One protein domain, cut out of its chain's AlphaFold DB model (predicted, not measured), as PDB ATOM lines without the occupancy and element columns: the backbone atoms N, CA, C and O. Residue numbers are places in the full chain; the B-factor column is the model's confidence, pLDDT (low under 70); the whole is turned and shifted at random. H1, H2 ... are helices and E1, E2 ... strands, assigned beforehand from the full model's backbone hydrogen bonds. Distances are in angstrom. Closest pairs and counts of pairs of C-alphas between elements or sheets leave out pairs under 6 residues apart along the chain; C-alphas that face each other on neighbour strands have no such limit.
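Overview. This is residues 84 to 197 of the 238 residues of the protein "Importin subunit alpha-like" of Hibiscus syriacus (UniProt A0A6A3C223). Picture a small parallel sheet of three strands, E1, E2 and E3, as a slab in the middle, with helices over both of its faces. H2 and H3 cover one face, the last residues of H3, 145 to 149, meeting H2 at a steep angle, H1 packs on both of them near one end of the strands, and the long H4 covers the opposite face alone. You have 114 printed residues before you, with four named helices and three named strands in the order E1 H1 H2 E2 H3 E3 H4; the sheet's order is E1, E2, E3, and the class is mixed, helices and strands. The whole is compact, with a radius of gyration of the C-alphas of 14.6 A and spans of 45 by 35 by 25 A.

Along the chain. Start at C-alpha 84, at (4.945, -46.736, -29.200), where E1 begins; it holds residues 84 to 88 and is 13.1 A long. H1 follows at once with residues 89 to 97, 12.1 A, and then comes H2, residues 102 to 111, 14.0 A. Look next at residues 124 to 128 for E2, 12.9 A long. H3 takes residues 135 to 149 and runs 21.2 A; find its first C-alpha at (-14.271, -53.723, -41.814). E3 is residues 157 to 160, 9.9 A. H4, the longest helix, holds residues 175 to 194 and runs 28.1 A to C-alpha 194 at (16.739, -37.620, -34.951).

Arrangement. Begin with the sheet, where E1 and E3 are the edge strands and E2 is the inner one. E1 and E2 are parallel at 26 degrees; look for N 85 and O 124, 2.8 A apart and within hydrogen-bond range, and for N 126 and O 85, also 2.8 A. E2 and E3 are parallel at 30 degrees, with N 127 and O 158 within hydrogen-bond range at 2.7 A. Two strand-helix-strand units, each a pair of parallel neighbour strands with one or more helices between, follow along the printed part: E1, H1 H2, E2 and E2, H3, E3, both with right-handed crossovers. The whole makes three layers, with H2 and H3 on one face of the sheet and H4 on the other. H2 lies over E1 at a height over the sheet of 9.8 A and runs along the strands, at 5 degrees to E1 on the local plane. H4 is at a height of 9.2 A over E2 and E3, and runs along the strands at 24 degrees to E2 on the local plane; its closest C-alphas to E3 are those of Ser 177 and Val 160, 5.1 A apart. H1 only grazes the sheet, with its residues 89 to 91. H3 touches H1 with its residues 137 to 142 alone, about perpendicular at 84 degrees; the closest C-alphas are those of Tyr 93 and Gly 141, 5.5 A apart. With residues 145 to 149 alone H3 touches H2, at a steep tilt of 56 degrees, the same way; the closest C-alphas, of Arg 108 and Leu 149, are 5.6 A apart. H4 is apart from H1, H2 and H3. In H1, H2, H3 and H4 every O i to N i+4 pair is within hydrogen-bond range.

Size, cuts and confidence. The two C-alphas farthest apart are those of Ala 98 and Tyr 197, at 48.0 A. The printed part has no cut. Two links are long: H2 to E2, residues 112 to 123, and E3 to H4, residues 161 to 174, whose C-alphas lie 11 to 22 A from the mean of the C-alphas. The model's mean pLDDT over the printed part is 86.0; look for values under 70 at residues 118 to 120, 162 to 173, 195 and 197.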
ATOM      1  N   MET A  84       6.046 -46.136 -28.457       93.56
ATOM      2  CA  MET A  84       4.945 -46.736 -29.200       93.56
ATOM      3  C   MET A  84       3.857 -47.097 -28.189       93.56
ATOM      4  O   MET A  84       4.076 -47.912 -27.298       93.56
ATOM      5  N   VAL A  85       2.698 -46.457 -28.291       93.81
ATOM      6  CA  VAL A  85       1.532 -46.737 -27.453       93.81
ATOM      7  C   VAL A  85       0.706 -47.808 -28.143       93.81
ATOM      8  O   VAL A  85       0.205 -47.587 -29.241       93.81
ATOM      9  N   VAL A  86       0.552 -48.960 -27.496       93.88
ATOM     10  CA  VAL A  86      -0.229 -50.081 -28.024       93.88
ATOM     11  C   VAL A  86      -1.634 -50.057 -27.424       93.88
ATOM     12  O   VAL A  86      -1.796 -50.019 -26.206       93.88
ATOM     13  N   ALA A  87      -2.657 -50.089 -28.274       94.62
ATOM     14  CA  ALA A  87      -4.060 -50.080 -27.885       94.62
ATOM     15  C   ALA A  87      -4.831 -51.201 -28.596       94.62
ATOM     16  O   ALA A  87      -4.654 -51.449 -29.787       94.62
ATOM     17  N   ASN A  88      -5.710 -51.884 -27.866       94.31
ATOM     18  CA  ASN A  88      -6.596 -52.901 -28.431       94.31
ATOM     19  C   ASN A  88      -7.860 -52.221 -28.984       94.31
ATOM     20  O   ASN A  88      -8.734 -51.817 -28.210       94.31
ATOM     21  N   ILE A  89      -7.956 -52.084 -30.312       95.31
ATOM     22  CA  ILE A  89      -9.088 -51.393 -30.950       95.31
ATOM     23  C   ILE A  89     -10.393 -52.156 -30.744       95.31
ATOM     24  O   ILE A  89     -11.414 -51.532 -30.460       95.31
ATOM     25  N   ALA A  90     -10.374 -53.490 -30.809       94.75
ATOM     26  CA  ALA A  90     -11.573 -54.297 -30.618       94.75
ATOM     27  C   ALA A  90     -12.167 -54.121 -29.221       94.75
ATOM     28  O   ALA A  90     -13.380 -53.964 -29.079       94.75
ATOM     29  N   HIS A  91     -11.320 -54.105 -28.193       95.06
ATOM     30  CA  HIS A  91     -11.754 -53.881 -26.820       95.06
ATOM     31  C   HIS A  91     -12.300 -52.462 -26.627       95.06
ATOM     32  O   HIS A  91     -13.402 -52.300 -26.105       95.06
ATOM     33  N   ILE A  92     -11.576 -51.440 -27.103       96.12
ATOM     34  CA  ILE A  92     -12.015 -50.040 -27.011       96.12
ATOM     35  C   ILE A  92     -13.354 -49.841 -27.728       96.12
ATOM     36  O   ILE A  92     -14.268 -49.236 -27.173       96.12
ATOM     37  N   TYR A  93     -13.496 -50.378 -28.938       96.75
ATOM     38  CA  TYR A  93     -14.695 -50.215 -29.747       96.75
ATOM     39  C   TYR A  93     -15.919 -50.907 -29.136       96.75
ATOM     40  O   TYR A  93     -16.998 -50.315 -29.057       96.75
ATOM     41  N   LYS A  94     -15.753 -52.143 -28.646       96.56
ATOM     42  CA  LYS A  94     -16.825 -52.884 -27.963       96.56
ATOM     43  C   LYS A  94     -17.247 -52.192 -26.665       96.56
ATOM     44  O   LYS A  94     -18.445 -52.057 -26.424       96.56
ATOM     45  N   ALA A  95     -16.290 -51.702 -25.874       95.94
ATOM     46  CA  ALA A  95     -16.570 -50.929 -24.664       95.94
ATOM     47  C   ALA A  95     -17.339 -49.639 -24.990       95.94
ATOM     48  O   ALA A  95     -18.367 -49.358 -24.376       95.94
ATOM     49  N   LEU A  96     -16.919 -48.921 -26.034       95.75
ATOM     50  CA  LEU A  96     -17.581 -47.702 -26.485       95.75
ATOM     51  C   LEU A  96     -19.029 -47.955 -26.927       95.75
ATOM     52  O   LEU A  96     -19.922 -47.197 -26.553       95.75
ATOM     53  N   LYS A  97     -19.288 -49.044 -27.666       95.25
ATOM     54  CA  LYS A  97     -20.657 -49.468 -28.017       95.25
ATOM     55  C   LYS A  97     -21.507 -49.794 -26.787       95.25
ATOM     56  O   LYS A  97     -22.706 -49.537 -26.799       95.25
ATOM     57  N   ALA A  98     -20.895 -50.331 -25.735       96.50
ATOM     58  CA  ALA A  98     -21.550 -50.595 -24.456       96.50
ATOM     59  C   ALA A  98     -21.697 -49.342 -23.563       96.50
ATOM     60  O   ALA A  98     -22.233 -49.442 -22.461       96.50
ATOM     61  N   GLY A  99     -21.240 -48.168 -24.018       95.50
ATOM     62  CA  GLY A  99     -21.272 -46.919 -23.252       95.50
ATOM     63  C   GLY A  99     -20.163 -46.788 -22.202       95.50
ATOM     64  O   GLY A  99     -20.202 -45.857 -21.397       95.50
ATOM     65  N   ASP A 100     -19.173 -47.686 -22.197       95.44
ATOM     66  CA  ASP A 100     -17.989 -47.585 -21.344       95.44
ATOM     67  C   ASP A 100     -16.846 -46.867 -22.074       95.44
ATOM     68  O   ASP A 100     -16.175 -47.407 -22.954       95.44
ATOM     69  N   PHE A 101     -16.603 -45.623 -21.667       93.81
ATOM     70  CA  PHE A 101     -15.558 -44.771 -22.230       93.81
ATOM     71  C   PHE A 101     -14.190 -44.959 -21.557       93.81
ATOM     72  O   PHE A 101     -13.211 -44.362 -22.010       93.81
ATOM     73  N   LYS A 102     -14.082 -45.765 -20.490       93.44
ATOM     74  CA  LYS A 102     -12.837 -45.894 -19.713       93.44
ATOM     75  C   LYS A 102     -11.631 -46.335 -20.552       93.44
ATOM     76  O   LYS A 102     -10.591 -45.692 -20.415       93.44
ATOM     77  N   PRO A 103     -11.715 -47.354 -21.434       94.25
ATOM     78  CA  PRO A 103     -10.553 -47.788 -22.215       94.25
ATOM     79  C   PRO A 103     -10.051 -46.709 -23.179       94.25
ATOM     80  O   PRO A 103      -8.844 -46.514 -23.336       94.25
ATOM     81  N   LEU A 104     -10.982 -45.974 -23.795       95.00
ATOM     82  CA  LEU A 104     -10.671 -44.874 -24.704       95.00
ATOM     83  C   LEU A 104     -10.002 -43.715 -23.954       95.00
ATOM     84  O   LEU A 104      -8.953 -43.226 -24.367       95.00
ATOM     85  N   GLU A 105     -10.572 -43.319 -22.817       93.88
ATOM     86  CA  GLU A 105     -10.057 -42.215 -22.009       93.88
ATOM     87  C   GLU A 105      -8.694 -42.543 -21.385       93.88
ATOM     88  O   GLU A 105      -7.798 -41.702 -21.392       93.88
ATOM     89  N   ALA A 106      -8.485 -43.774 -20.916       93.12
ATOM     90  CA  ALA A 106      -7.184 -44.218 -20.425       93.12
ATOM     91  C   ALA A 106      -6.120 -44.200 -21.535       93.12
ATOM     92  O   ALA A 106      -5.006 -43.718 -21.321       93.12
ATOM     93  N   THR A 107      -6.481 -44.644 -22.746       94.06
ATOM     94  CA  THR A 107      -5.605 -44.553 -23.927       94.06
ATOM     95  C   THR A 107      -5.250 -43.096 -24.232       94.06
ATOM     96  O   THR A 107      -4.084 -42.781 -24.469       94.06
ATOM     97  N   ARG A 108      -6.226 -42.181 -24.150       93.31
ATOM     98  CA  ARG A 108      -6.011 -40.739 -24.332       93.31
ATOM     99  C   ARG A 108      -5.084 -40.146 -23.287       93.31
ATOM    100  O   ARG A 108      -4.169 -39.409 -23.642       93.31
ATOM    101  N   GLN A 109      -5.291 -40.467 -22.016       92.56
ATOM    102  CA  GLN A 109      -4.445 -39.983 -20.927       92.56
ATOM    103  C   GLN A 109      -2.993 -40.431 -21.096       92.56
ATOM    104  O   GLN A 109      -2.086 -39.615 -20.934       92.56
ATOM    105  N   LEU A 110      -2.779 -41.690 -21.486       91.44
ATOM    106  CA  LEU A 110      -1.449 -42.227 -21.749       91.44
ATOM    107  C   LEU A 110      -0.793 -41.545 -22.953       91.44
ATOM    108  O   LEU A 110       0.286 -40.972 -22.829       91.44
ATOM    109  N   PHE A 111      -1.469 -41.550 -24.104       91.69
ATOM    110  CA  PHE A 111      -0.938 -41.019 -25.360       91.69
ATOM    111  C   PHE A 111      -0.673 -39.509 -25.296       91.69
ATOM    112  O   PHE A 111       0.323 -39.014 -25.820       91.69
ATOM    113  N   CYS A 112      -1.544 -38.755 -24.620       90.38
ATOM    114  CA  CYS A 112      -1.400 -37.312 -24.454       90.38
ATOM    115  C   CYS A 112      -0.567 -36.909 -23.227       90.38
ATOM    116  O   CYS A 112      -0.496 -35.709 -22.936       90.38
ATOM    117  N   SER A 113       0.048 -37.863 -22.520       90.62
ATOM    118  CA  SER A 113       0.811 -37.596 -21.302       90.62
ATOM    119  C   SER A 113       1.907 -36.542 -21.536       90.62
ATOM    120  O   SER A 113       2.682 -36.651 -22.494       90.62
ATOM    121  N   PRO A 114       2.042 -35.530 -20.655       88.44
ATOM    122  CA  PRO A 114       3.118 -34.545 -20.745       88.44
ATOM    123  C   PRO A 114       4.521 -35.164 -20.707       88.44
ATOM    124  O   PRO A 114       5.451 -34.586 -21.268       88.44
ATOM    125  N   ALA A 115       4.679 -36.337 -20.080       87.44
ATOM    126  CA  ALA A 115       5.944 -37.066 -20.050       87.44
ATOM    127  C   ALA A 115       6.411 -37.472 -21.456       87.44
ATOM    128  O   ALA A 115       7.599 -37.366 -21.760       87.44
ATOM    129  N   LEU A 116       5.475 -37.851 -22.334       85.31
ATOM    130  CA  LEU A 116       5.764 -38.223 -23.720       85.31
ATOM    131  C   LEU A 116       6.087 -37.011 -24.589       85.31
ATOM    132  O   LEU A 116       6.901 -37.105 -25.491       85.31
ATOM    133  N   ARG A 117       5.532 -35.833 -24.290       73.00
ATOM    134  CA  ARG A 117       5.801 -34.609 -25.071       73.00
ATOM    135  C   ARG A 117       7.227 -34.072 -24.931       73.00
ATOM    136  O   ARG A 117       7.587 -33.129 -25.625       73.00
ATOM    137  N   LYS A 118       8.027 -34.631 -24.016       64.81
ATOM    138  CA  LYS A 118       9.453 -34.304 -23.886       64.81
ATOM    139  C   LYS A 118      10.315 -34.968 -24.969       64.81
ATOM    140  O   LYS A 118      11.474 -34.576 -25.106       64.81
ATOM    141  N   SER A 119       9.803 -35.957 -25.712       62.56
ATOM    142  CA  SER A 119      10.479 -36.465 -26.912       62.56
ATOM    143  C   SER A 119      10.296 -35.504 -28.088       62.56
ATOM    144  O   SER A 119       9.325 -34.757 -28.151       62.56
ATOM    145  N   ASN A 120      11.247 -35.512 -29.024       63.50
ATOM    146  CA  ASN A 120      11.268 -34.583 -30.163       63.50
ATOM    147  C   ASN A 120      10.045 -34.710 -31.088       63.50
ATOM    148  O   ASN A 120       9.744 -33.779 -31.830       63.50
ATOM    149  N   GLU A 121       9.356 -35.852 -31.055       75.44
ATOM    150  CA  GLU A 121       8.144 -36.123 -31.828       75.44
ATOM    151  C   GLU A 121       7.087 -36.811 -30.952       75.44
ATOM    152  O   GLU A 121       7.394 -37.331 -29.873       75.44
ATOM    153  N   ASN A 122       5.836 -36.787 -31.424       81.00
ATOM    154  CA  ASN A 122       4.710 -37.452 -30.774       81.00
ATOM    155  C   ASN A 122       4.913 -38.980 -30.749       81.00
ATOM    156  O   ASN A 122       5.511 -39.526 -31.679       81.00
ATOM    157  N   PRO A 123       4.378 -39.680 -29.732       90.25
ATOM    158  CA  PRO A 123       4.387 -41.138 -29.708       90.25
ATOM    159  C   PRO A 123       3.637 -41.718 -30.916       90.25
ATOM    160  O   PRO A 123       2.686 -41.119 -31.422       90.25
ATOM    161  N   LEU A 124       4.048 -42.909 -31.355       93.38
ATOM    162  CA  LEU A 124       3.322 -43.670 -32.373       93.38
ATOM    163  C   LEU A 124       2.186 -44.451 -31.709       93.38
ATOM    164  O   LEU A 124       2.386 -45.032 -30.645       93.38
ATOM    165  N   LEU A 125       1.012 -44.496 -32.331       95.19
ATOM    166  CA  LEU A 125      -0.117 -45.310 -31.887       95.19
ATOM    167  C   LEU A 125      -0.171 -46.604 -32.696       95.19
ATOM    168  O   LEU A 125      -0.274 -46.570 -33.921       95.19
ATOM    169  N   ILE A 126      -0.149 -47.738 -32.005       95.19
ATOM    170  CA  ILE A 126      -0.304 -49.069 -32.581       95.19
ATOM    171  C   ILE A 126      -1.652 -49.623 -32.134       95.19
ATOM    172  O   ILE A 126      -1.874 -49.886 -30.955       95.19
ATOM    173  N   LEU A 127      -2.563 -49.787 -33.079       94.62
ATOM    174  CA  LEU A 127      -3.849 -50.434 -32.903       94.62
ATOM    175  C   LEU A 127      -3.675 -51.924 -33.184       94.62
ATOM    176  O   LEU A 127      -3.112 -52.305 -34.205       94.62
ATOM    177  N   THR A 128      -4.139 -52.755 -32.261       92.81
ATOM    178  CA  THR A 128      -4.047 -54.217 -32.340       92.81
ATOM    179  C   THR A 128      -5.421 -54.845 -32.239       92.81
ATOM    180  O   THR A 128      -6.343 -54.222 -31.703       92.81
ATOM    181  N   HIS A 129      -5.537 -56.101 -32.677       90.88
ATOM    182  CA  HIS A 129      -6.782 -56.874 -32.660       90.88
ATOM    183  C   HIS A 129      -7.886 -56.299 -33.565       90.88
ATOM    184  O   HIS A 129      -9.074 -56.516 -33.320       90.88
ATOM    185  N   GLY A 130      -7.526 -55.527 -34.596       88.75
ATOM    186  CA  GLY A 130      -8.487 -55.004 -35.574       88.75
ATOM    187  C   GLY A 130      -9.179 -56.102 -36.388       88.75
ATOM    188  O   GLY A 130     -10.287 -55.897 -36.868       88.75
ATOM    189  N   ASP A 131      -8.558 -57.277 -36.479       87.12
ATOM    190  CA  ASP A 131      -9.086 -58.506 -37.077       87.12
ATOM    191  C   ASP A 131     -10.310 -59.082 -36.342       87.12
ATOM    192  O   ASP A 131     -11.086 -59.829 -36.929       87.12
ATOM    193  N   LEU A 132     -10.545 -58.694 -35.083       90.31
ATOM    194  CA  LEU A 132     -11.725 -59.114 -34.314       90.31
ATOM    195  C   LEU A 132     -12.981 -58.261 -34.580       90.31
ATOM    196  O   LEU A 132     -13.980 -58.412 -33.864       90.31
ATOM    197  N   LEU A 133     -12.915 -57.326 -35.529       90.75
ATOM    198  CA  LEU A 133     -13.978 -56.391 -35.906       90.75
ATOM    199  C   LEU A 133     -14.343 -56.563 -37.386       90.75
ATOM    200  O   LEU A 133     -13.505 -56.963 -38.193       90.75
ATOM    201  N   SER A 134     -15.577 -56.205 -37.765       92.62
ATOM    202  CA  SER A 134     -15.894 -56.035 -39.193       92.62
ATOM    203  C   SER A 134     -15.090 -54.873 -39.791       92.62
ATOM    204  O   SER A 134     -14.610 -53.997 -39.068       92.62
ATOM    205  N   THR A 135     -14.968 -54.817 -41.118       91.00
ATOM    206  CA  THR A 135     -14.271 -53.723 -41.814       91.00
ATOM    207  C   THR A 135     -14.826 -52.348 -41.426       91.00
ATOM    208  O   THR A 135     -14.066 -51.426 -41.136       91.00
ATOM    209  N   GLU A 136     -16.149 -52.213 -41.362       94.56
ATOM    210  CA  GLU A 136     -16.842 -50.977 -40.990       94.56
ATOM    211  C   GLU A 136     -16.582 -50.615 -39.528       94.56
ATOM    212  O   GLU A 136     -16.306 -49.461 -39.210       94.56
ATOM    213  N   GLU A 137     -16.627 -51.606 -38.637       95.38
ATOM    214  CA  GLU A 137     -16.351 -51.419 -37.214       95.38
ATOM    215  C   GLU A 137     -14.898 -51.022 -36.952       95.38
ATOM    216  O   GLU A 137     -14.631 -50.167 -36.107       95.38
ATOM    217  N   ARG A 138     -13.957 -51.612 -37.692       92.81
ATOM    218  CA  ARG A 138     -12.530 -51.296 -37.620       92.81
ATOM    219  C   ARG A 138     -12.260 -49.859 -38.069       92.81
ATOM    220  O   ARG A 138     -11.541 -49.135 -37.383       92.81
ATOM    221  N   ILE A 139     -12.868 -49.429 -39.179       92.94
ATOM    222  CA  ILE A 139     -12.750 -48.053 -39.691       92.94
ATOM    223  C   ILE A 139     -13.378 -47.053 -38.709       92.94
ATOM    224  O   ILE A 139     -12.722 -46.091 -38.316       92.94
ATOM    225  N   ASP A 140     -14.612 -47.300 -38.262       95.62
ATOM    226  CA  ASP A 140     -15.316 -46.428 -37.309       95.62
ATOM    227  C   ASP A 140     -14.582 -46.344 -35.959       95.62
ATOM    228  O   ASP A 140     -14.425 -45.267 -35.384       95.62
ATOM    229  N   GLY A 141     -14.053 -47.467 -35.464       94.75
ATOM    230  CA  GLY A 141     -13.242 -47.499 -34.249       94.75
ATOM    231  C   GLY A 141     -11.959 -46.680 -34.370       94.75
ATOM    232  O   GLY A 141     -11.640 -45.908 -33.463       94.75
ATOM    233  N   ARG A 142     -11.250 -46.789 -35.500       94.81
ATOM    234  CA  ARG A 142     -10.038 -46.004 -35.770       94.81
ATOM    235  C   ARG A 142     -10.351 -44.510 -35.815       94.81
ATOM    236  O   ARG A 142      -9.653 -43.740 -35.160       94.81
ATOM    237  N   LEU A 143     -11.412 -44.117 -36.524       94.94
ATOM    238  CA  LEU A 143     -11.880 -42.730 -36.611       94.94
ATOM    239  C   LEU A 143     -12.140 -42.138 -35.222       94.94
ATOM    240  O   LEU A 143     -11.572 -41.106 -34.866       94.94
ATOM    241  N   LYS A 144     -12.923 -42.841 -34.399       95.12
ATOM    242  CA  LYS A 144     -13.285 -42.398 -33.044       95.12
ATOM    243  C   LYS A 144     -12.082 -42.283 -32.111       95.12
ATOM    244  O   LYS A 144     -12.000 -41.340 -31.323       95.12
ATOM    245  N   ILE A 145     -11.134 -43.219 -32.195       95.88
ATOM    246  CA  ILE A 145      -9.890 -43.145 -31.420       95.88
ATOM    247  C   ILE A 145      -9.070 -41.926 -31.859       95.88
ATOM    248  O   ILE A 145      -8.676 -41.127 -31.011       95.88
ATOM    249  N   CYS A 146      -8.847 -41.739 -33.160       94.69
ATOM    250  CA  CYS A 146      -8.074 -40.612 -33.685       94.69
ATOM    251  C   CYS A 146      -8.701 -39.255 -33.334       94.69
ATOM    252  O   CYS A 146      -7.988 -38.346 -32.906       94.69
ATOM    253  N   GLU A 147     -10.027 -39.137 -33.437       94.25
ATOM    254  CA  GLU A 147     -10.779 -37.947 -33.033       94.25
ATOM    255  C   GLU A 147     -10.574 -37.639 -31.543       94.25
ATOM    256  O   GLU A 147     -10.226 -36.514 -31.169       94.25
ATOM    257  N   CYS A 148     -10.699 -38.656 -30.686       93.75
ATOM    258  CA  CYS A 148     -10.511 -38.525 -29.243       93.75
ATOM    259  C   CYS A 148      -9.076 -38.104 -28.871       93.75
ATOM    260  O   CYS A 148      -8.867 -37.258 -27.994       93.75
ATOM    261  N   LEU A 149      -8.082 -38.664 -29.565       91.88
ATOM    262  CA  LEU A 149      -6.659 -38.363 -29.384       91.88
ATOM    263  C   LEU A 149      -6.222 -37.054 -30.059       91.88
ATOM    264  O   LEU A 149      -5.126 -36.567 -29.780       91.88
ATOM    265  N   ARG A 150      -7.074 -36.465 -30.908       90.38
ATOM    266  CA  ARG A 150      -6.787 -35.279 -31.732       90.38
ATOM    267  C   ARG A 150      -5.558 -35.464 -32.627       90.38
ATOM    268  O   ARG A 150      -4.722 -34.564 -32.738       90.38
ATOM    269  N   ILE A 151      -5.448 -36.632 -33.254       90.00
ATOM    270  CA  ILE A 151      -4.370 -36.968 -34.192       90.00
ATOM    271  C   ILE A 151      -4.924 -37.250 -35.587       90.00
ATOM    272  O   ILE A 151      -6.075 -37.644 -35.744       90.00
ATOM    273  N   SER A 152      -4.086 -37.044 -36.604       86.44
ATOM    274  CA  SER A 152      -4.435 -37.408 -37.978       86.44
ATOM    275  C   SER A 152      -4.435 -38.922 -38.132       86.44
ATOM    276  O   SER A 152      -3.463 -39.580 -37.768       86.44
ATOM    277  N   GLU A 153      -5.464 -39.474 -38.768       81.38
ATOM    278  CA  GLU A 153      -5.517 -40.900 -39.100       81.38
ATOM    279  C   GLU A 153      -4.397 -41.336 -40.045       81.38
ATOM    280  O   GLU A 153      -4.038 -42.508 -40.081       81.38
ATOM    281  N   THR A 154      -3.851 -40.409 -40.831       78.31
ATOM    282  CA  THR A 154      -2.869 -40.706 -41.882       78.31
ATOM    283  C   THR A 154      -1.427 -40.727 -41.391       78.31
ATOM    284  O   THR A 154      -0.533 -41.078 -42.160       78.31
ATOM    285  N   ASN A 155      -1.160 -40.325 -40.145       79.94
ATOM    286  CA  ASN A 155       0.209 -40.161 -39.671       79.94
ATOM    287  C   ASN A 155       0.379 -40.606 -38.218       79.94
ATOM    288  O   ASN A 155      -0.252 -40.056 -37.320       79.94
ATOM    289  N   GLY A 156       1.284 -41.561 -37.991       84.56
ATOM    290  CA  GLY A 156       1.627 -42.035 -36.650       84.56
ATOM    291  C   GLY A 156       0.598 -42.975 -36.019       84.56
ATOM    292  O   GLY A 156       0.703 -43.236 -34.826       84.56
ATOM    293  N   VAL A 157      -0.364 -43.487 -36.797       93.00
ATOM    294  CA  VAL A 157      -1.350 -44.487 -36.359       93.00
ATOM    295  C   VAL A 157      -1.273 -45.711 -37.263       93.00
ATOM    296  O   VAL A 157      -1.567 -45.633 -38.457       93.00
ATOM    297  N   TYR A 158      -0.923 -46.851 -36.686       93.31
ATOM    298  CA  TYR A 158      -0.718 -48.108 -37.399       93.31
ATOM    299  C   TYR A 158      -1.670 -49.156 -36.869       93.31
ATOM    300  O   TYR A 158      -1.837 -49.270 -35.664       93.31
ATOM    301  N   ASP A 159      -2.306 -49.897 -37.764       90.69
ATOM    302  CA  ASP A 159      -3.207 -50.982 -37.401       90.69
ATOM    303  C   ASP A 159      -2.548 -52.299 -37.800       90.69
ATOM    304  O   ASP A 159      -2.247 -52.515 -38.975       90.69
ATOM    305  N   VAL A 160      -2.244 -53.121 -36.801       88.31
ATOM    306  CA  VAL A 160      -1.470 -54.351 -36.939       88.31
ATOM    307  C   VAL A 160      -2.319 -55.503 -36.415       88.31
ATOM    308  O   VAL A 160      -2.768 -55.494 -35.266       88.31
ATOM    309  N   ILE A 161      -2.546 -56.500 -37.266       82.12
ATOM    310  CA  ILE A 161      -3.254 -57.729 -36.892       82.12
ATOM    311  C   ILE A 161      -2.444 -58.477 -35.826       82.12
ATOM    312  O   ILE A 161      -1.211 -58.491 -35.866       82.12
ATOM    313  N   CYS A 162      -3.130 -59.090 -34.859       68.12
ATOM    314  CA  CYS A 162      -2.445 -59.865 -33.835       68.12
ATOM    315  C   CYS A 162      -1.861 -61.164 -34.396       68.12
ATOM    316  O   CYS A 162      -2.512 -61.916 -35.119       68.12
ATOM    317  N   LEU A 163      -0.608 -61.422 -34.029       67.06
ATOM    318  CA  LEU A 163       0.061 -62.689 -34.289       67.06
ATOM    319  C   LEU A 163      -0.515 -63.757 -33.346       67.06
ATOM    320  O   LEU A 163      -0.937 -63.451 -32.230       67.06
ATOM    321  N   ASN A 164      -0.530 -65.010 -33.790       63.56
ATOM    322  CA  ASN A 164      -0.856 -66.148 -32.940       63.56
ATOM    323  C   ASN A 164       0.205 -66.338 -31.836       63.56
ATOM    324  O   ASN A 164       1.252 -65.690 -31.832       63.56
ATOM    325  N   GLU A 165      -0.043 -67.269 -30.912       57.97
ATOM    326  CA  GLU A 165       0.839 -67.575 -29.767       57.97
ATOM    327  C   GLU A 165       2.278 -67.967 -30.164       57.97
ATOM    328  O   GLU A 165       3.184 -67.937 -29.335       57.97
ATOM    329  N   TYR A 166       2.502 -68.303 -31.437       55.16
ATOM    330  CA  TYR A 166       3.797 -68.678 -32.002       55.16
ATOM    331  C   TYR A 166       4.483 -67.526 -32.758       55.16
ATOM    332  O   TYR A 166       5.543 -67.729 -33.348       55.16
ATOM    333  N   GLY A 167       3.898 -66.324 -32.763       56.84
ATOM    334  CA  GLY A 167       4.434 -65.156 -33.464       56.84
ATOM    335  C   GLY A 167       4.199 -65.164 -34.978       56.84
ATOM    336  O   GLY A 167       4.816 -64.373 -35.688       56.84
ATOM    337  N   PHE A 168       3.312 -66.025 -35.486       55.97
ATOM    338  CA  PHE A 168       2.919 -66.042 -36.896       55.97
ATOM    339  C   PHE A 168       1.559 -65.365 -37.081       55.97
ATOM    340  O   PHE A 168       0.672 -65.529 -36.242       55.97
ATOM    341  N   PRO A 169       1.342 -64.615 -38.169       59.06
ATOM    342  CA  PRO A 169       0.005 -64.139 -38.487       59.06
ATOM    343  C   PRO A 169      -0.919 -65.340 -38.755       59.06
ATOM    344  O   PRO A 169      -0.482 -66.379 -39.250       59.06
ATOM    345  N   VAL A 170      -2.185 -65.221 -38.346       57.75
ATOM    346  CA  VAL A 170      -3.188 -66.305 -38.430       57.75
ATOM    347  C   VAL A 170      -3.500 -66.682 -39.890       57.75
ATOM    348  O   VAL A 170      -3.852 -67.826 -40.166       57.75
ATOM    349  N   GLU A 171      -3.275 -65.755 -40.822       56.06
ATOM    350  CA  GLU A 171      -3.258 -65.959 -42.276       56.06
ATOM    351  C   GLU A 171      -1.895 -65.507 -42.833       56.06
ATOM    352  O   GLU A 171      -1.224 -64.686 -42.205       56.06
ATOM    353  N   GLU A 172      -1.457 -66.041 -43.984       54.75
ATOM    354  CA  GLU A 172      -0.229 -65.597 -44.671       54.75
ATOM    355  C   GLU A 172      -0.169 -64.063 -44.692       54.75
ATOM    356  O   GLU A 172      -1.071 -63.436 -45.236       54.75
ATOM    357  N   SER A 173       0.857 -63.483 -44.047       57.00
ATOM    358  CA  SER A 173       1.019 -62.049 -43.766       57.00
ATOM    359  C   SER A 173       0.284 -61.140 -44.752       57.00
ATOM    360  O   SER A 173       0.804 -60.859 -45.836       57.00
ATOM    361  N   ASP A 174      -0.893 -60.645 -44.359       71.69
ATOM    362  CA  ASP A 174      -1.607 -59.637 -45.135       71.69
ATOM    363  C   ASP A 174      -0.641 -58.464 -45.421       71.69
ATOM    364  O   ASP A 174      -0.033 -57.916 -44.487       71.69
ATOM    365  N   PRO A 175      -0.444 -58.085 -46.700       80.81
ATOM    366  CA  PRO A 175       0.541 -57.081 -47.084       80.81
ATOM    367  C   PRO A 175       0.294 -55.729 -46.409       80.81
ATOM    368  O   PRO A 175       1.251 -54.986 -46.180       80.81
ATOM    369  N   VAL A 176      -0.955 -55.413 -46.050       82.81
ATOM    370  CA  VAL A 176      -1.298 -54.166 -45.351       82.81
ATOM    371  C   VAL A 176      -0.747 -54.175 -43.927       82.81
ATOM    372  O   VAL A 176      -0.099 -53.215 -43.511       82.81
ATOM    373  N   SER A 177      -0.931 -55.275 -43.202       82.56
ATOM    374  CA  SER A 177      -0.412 -55.445 -41.840       82.56
ATOM    375  C   SER A 177       1.117 -55.474 -41.801       82.56
ATOM    376  O   SER A 177       1.732 -54.824 -40.952       82.56
ATOM    377  N   ALA A 178       1.747 -56.161 -42.759       84.19
ATOM    378  CA  ALA A 178       3.203 -56.182 -42.894       84.19
ATOM    379  C   ALA A 178       3.771 -54.786 -43.197       84.19
ATOM    380  O   ALA A 178       4.771 -54.374 -42.599       84.19
ATOM    381  N   TYR A 179       3.112 -54.036 -44.086       88.88
ATOM    382  CA  TYR A 179       3.462 -52.650 -44.375       88.88
ATOM    383  C   TYR A 179       3.308 -51.766 -43.132       88.88
ATOM    384  O   TYR A 179       4.245 -51.051 -42.786       88.88
ATOM    385  N   ALA A 180       2.181 -51.856 -42.419       89.81
ATOM    386  CA  ALA A 180       1.918 -51.054 -41.226       89.81
ATOM    387  C   ALA A 180       2.959 -51.299 -40.123       89.81
ATOM    388  O   ALA A 180       3.482 -50.343 -39.552       89.81
ATOM    389  N   LEU A 181       3.309 -52.563 -39.863       89.88
ATOM    390  CA  LEU A 181       4.351 -52.922 -38.901       89.88
ATOM    391  C   LEU A 181       5.725 -52.395 -39.336       89.88
ATOM    392  O   LEU A 181       6.438 -51.780 -38.541       89.88
ATOM    393  N   THR A 182       6.088 -52.605 -40.603       90.50
ATOM    394  CA  THR A 182       7.373 -52.150 -41.151       90.50
ATOM    395  C   THR A 182       7.486 -50.630 -41.089       90.50
ATOM    396  O   THR A 182       8.518 -50.107 -40.668       90.50
ATOM    397  N   GLU A 183       6.427 -49.909 -41.464       92.62
ATOM    398  CA  GLU A 183       6.394 -48.452 -41.410       92.62
ATOM    399  C   GLU A 183       6.476 -47.952 -39.962       92.62
ATOM    400  O   GLU A 183       7.265 -47.049 -39.683       92.62
ATOM    401  N   ALA A 184       5.739 -48.562 -39.027       92.75
ATOM    402  CA  ALA A 184       5.783 -48.205 -37.611       92.75
ATOM    403  C   ALA A 184       7.201 -48.328 -37.033       92.75
ATOM    404  O   ALA A 184       7.704 -47.385 -36.418       92.75
ATOM    405  N   VAL A 185       7.874 -49.457 -37.281       91.88
ATOM    406  CA  VAL A 185       9.256 -49.688 -36.833       91.88
ATOM    407  C   VAL A 185      10.218 -48.722 -37.521       91.88
ATOM    408  O   VAL A 185      11.037 -48.090 -36.853       91.88
ATOM    409  N   TYR A 186      10.104 -48.549 -38.840       91.94
ATOM    410  CA  TYR A 186      10.936 -47.612 -39.596       91.94
ATOM    411  C   TYR A 186      10.826 -46.185 -39.046       91.94
ATOM    412  O   TYR A 186      11.845 -45.528 -38.812       91.94
ATOM    413  N   ARG A 187       9.606 -45.710 -38.778       91.56
ATOM    414  CA  ARG A 187       9.386 -44.383 -38.196       91.56
ATOM    415  C   ARG A 187       9.902 -44.278 -36.773       91.56
ATOM    416  O   ARG A 187      10.525 -43.271 -36.458       91.56
ATOM    417  N   ALA A 188       9.704 -45.297 -35.940       91.38
ATOM    418  CA  ALA A 188      10.230 -45.302 -34.578       91.38
ATOM    419  C   ALA A 188      11.760 -45.166 -34.566       91.38
ATOM    420  O   ALA A 188      12.315 -44.381 -33.794       91.38
ATOM    421  N   VAL A 189      12.445 -45.872 -35.471       90.06
ATOM    422  CA  VAL A 189      13.900 -45.765 -35.646       90.06
ATOM    423  C   VAL A 189      14.290 -44.377 -36.151       90.06
ATOM    424  O   VAL A 189      15.215 -43.780 -35.609       90.06
ATOM    425  N   LEU A 190      13.571 -43.826 -37.134       89.75
ATOM    426  CA  LEU A 190      13.842 -42.486 -37.667       89.75
ATOM    427  C   LEU A 190      13.687 -41.393 -36.595       89.75
ATOM    428  O   LEU A 190      14.546 -40.519 -36.482       89.75
ATOM    429  N   ILE A 191      12.621 -41.458 -35.793       88.81
ATOM    430  CA  ILE A 191      12.381 -40.560 -34.653       88.81
ATOM    431  C   ILE A 191      13.507 -40.705 -33.630       88.81
ATOM    432  O   ILE A 191      14.059 -39.710 -33.156       88.81
ATOM    433  N   SER A 192      13.879 -41.949 -33.321       87.25
ATOM    434  CA  SER A 192      14.939 -42.234 -32.357       87.25
ATOM    435  C   SER A 192      16.290 -41.683 -32.810       87.25
ATOM    436  O   SER A 192      17.019 -41.110 -32.001       87.25
ATOM    437  N   ASP A 193      16.607 -41.798 -34.102       84.19
ATOM    438  CA  ASP A 193      17.863 -41.315 -34.679       84.19
ATOM    439  C   ASP A 193      17.942 -39.784 -34.708       84.19
ATOM    440  O   ASP A 193      18.968 -39.214 -34.340       84.19
ATOM    441  N   ARG A 194      16.833 -39.094 -35.018       81.19
ATOM    442  CA  ARG A 194      16.739 -37.620 -34.951       81.19
ATOM    443  C   ARG A 194      17.032 -37.059 -33.558       81.19
ATOM    444  O   ARG A 194      17.414 -35.897 -33.432       81.19
ATOM    445  N   GLY A 195      16.828 -37.858 -32.511       69.69
ATOM    446  CA  GLY A 195      17.159 -37.506 -31.131       69.69
ATOM    447  C   GLY A 195      18.655 -37.498 -30.816       69.69
ATOM    448  O   GLY A 195      19.056 -36.930 -29.797       69.69
ATOM    449  N   HIS A 196      19.487 -38.092 -31.670       70.56
ATOM    450  CA  HIS A 196      20.928 -38.103 -31.482       70.56
ATOM    451  C   HIS A 196      21.557 -36.844 -32.066       70.56
ATOM    452  O   HIS A 196      21.388 -36.507 -33.237       70.56
ATOM    453  N   TYR A 197      22.356 -36.156 -31.250       61.47
ATOM    454  CA  TYR A 197      23.246 -35.137 -31.786       61.47
ATOM    455  C   TYR A 197      24.189 -35.785 -32.806       61.47
ATOM    456  O   TYR A 197      24.691 -36.887 -32.541       61.47
TER     457      TYR A 197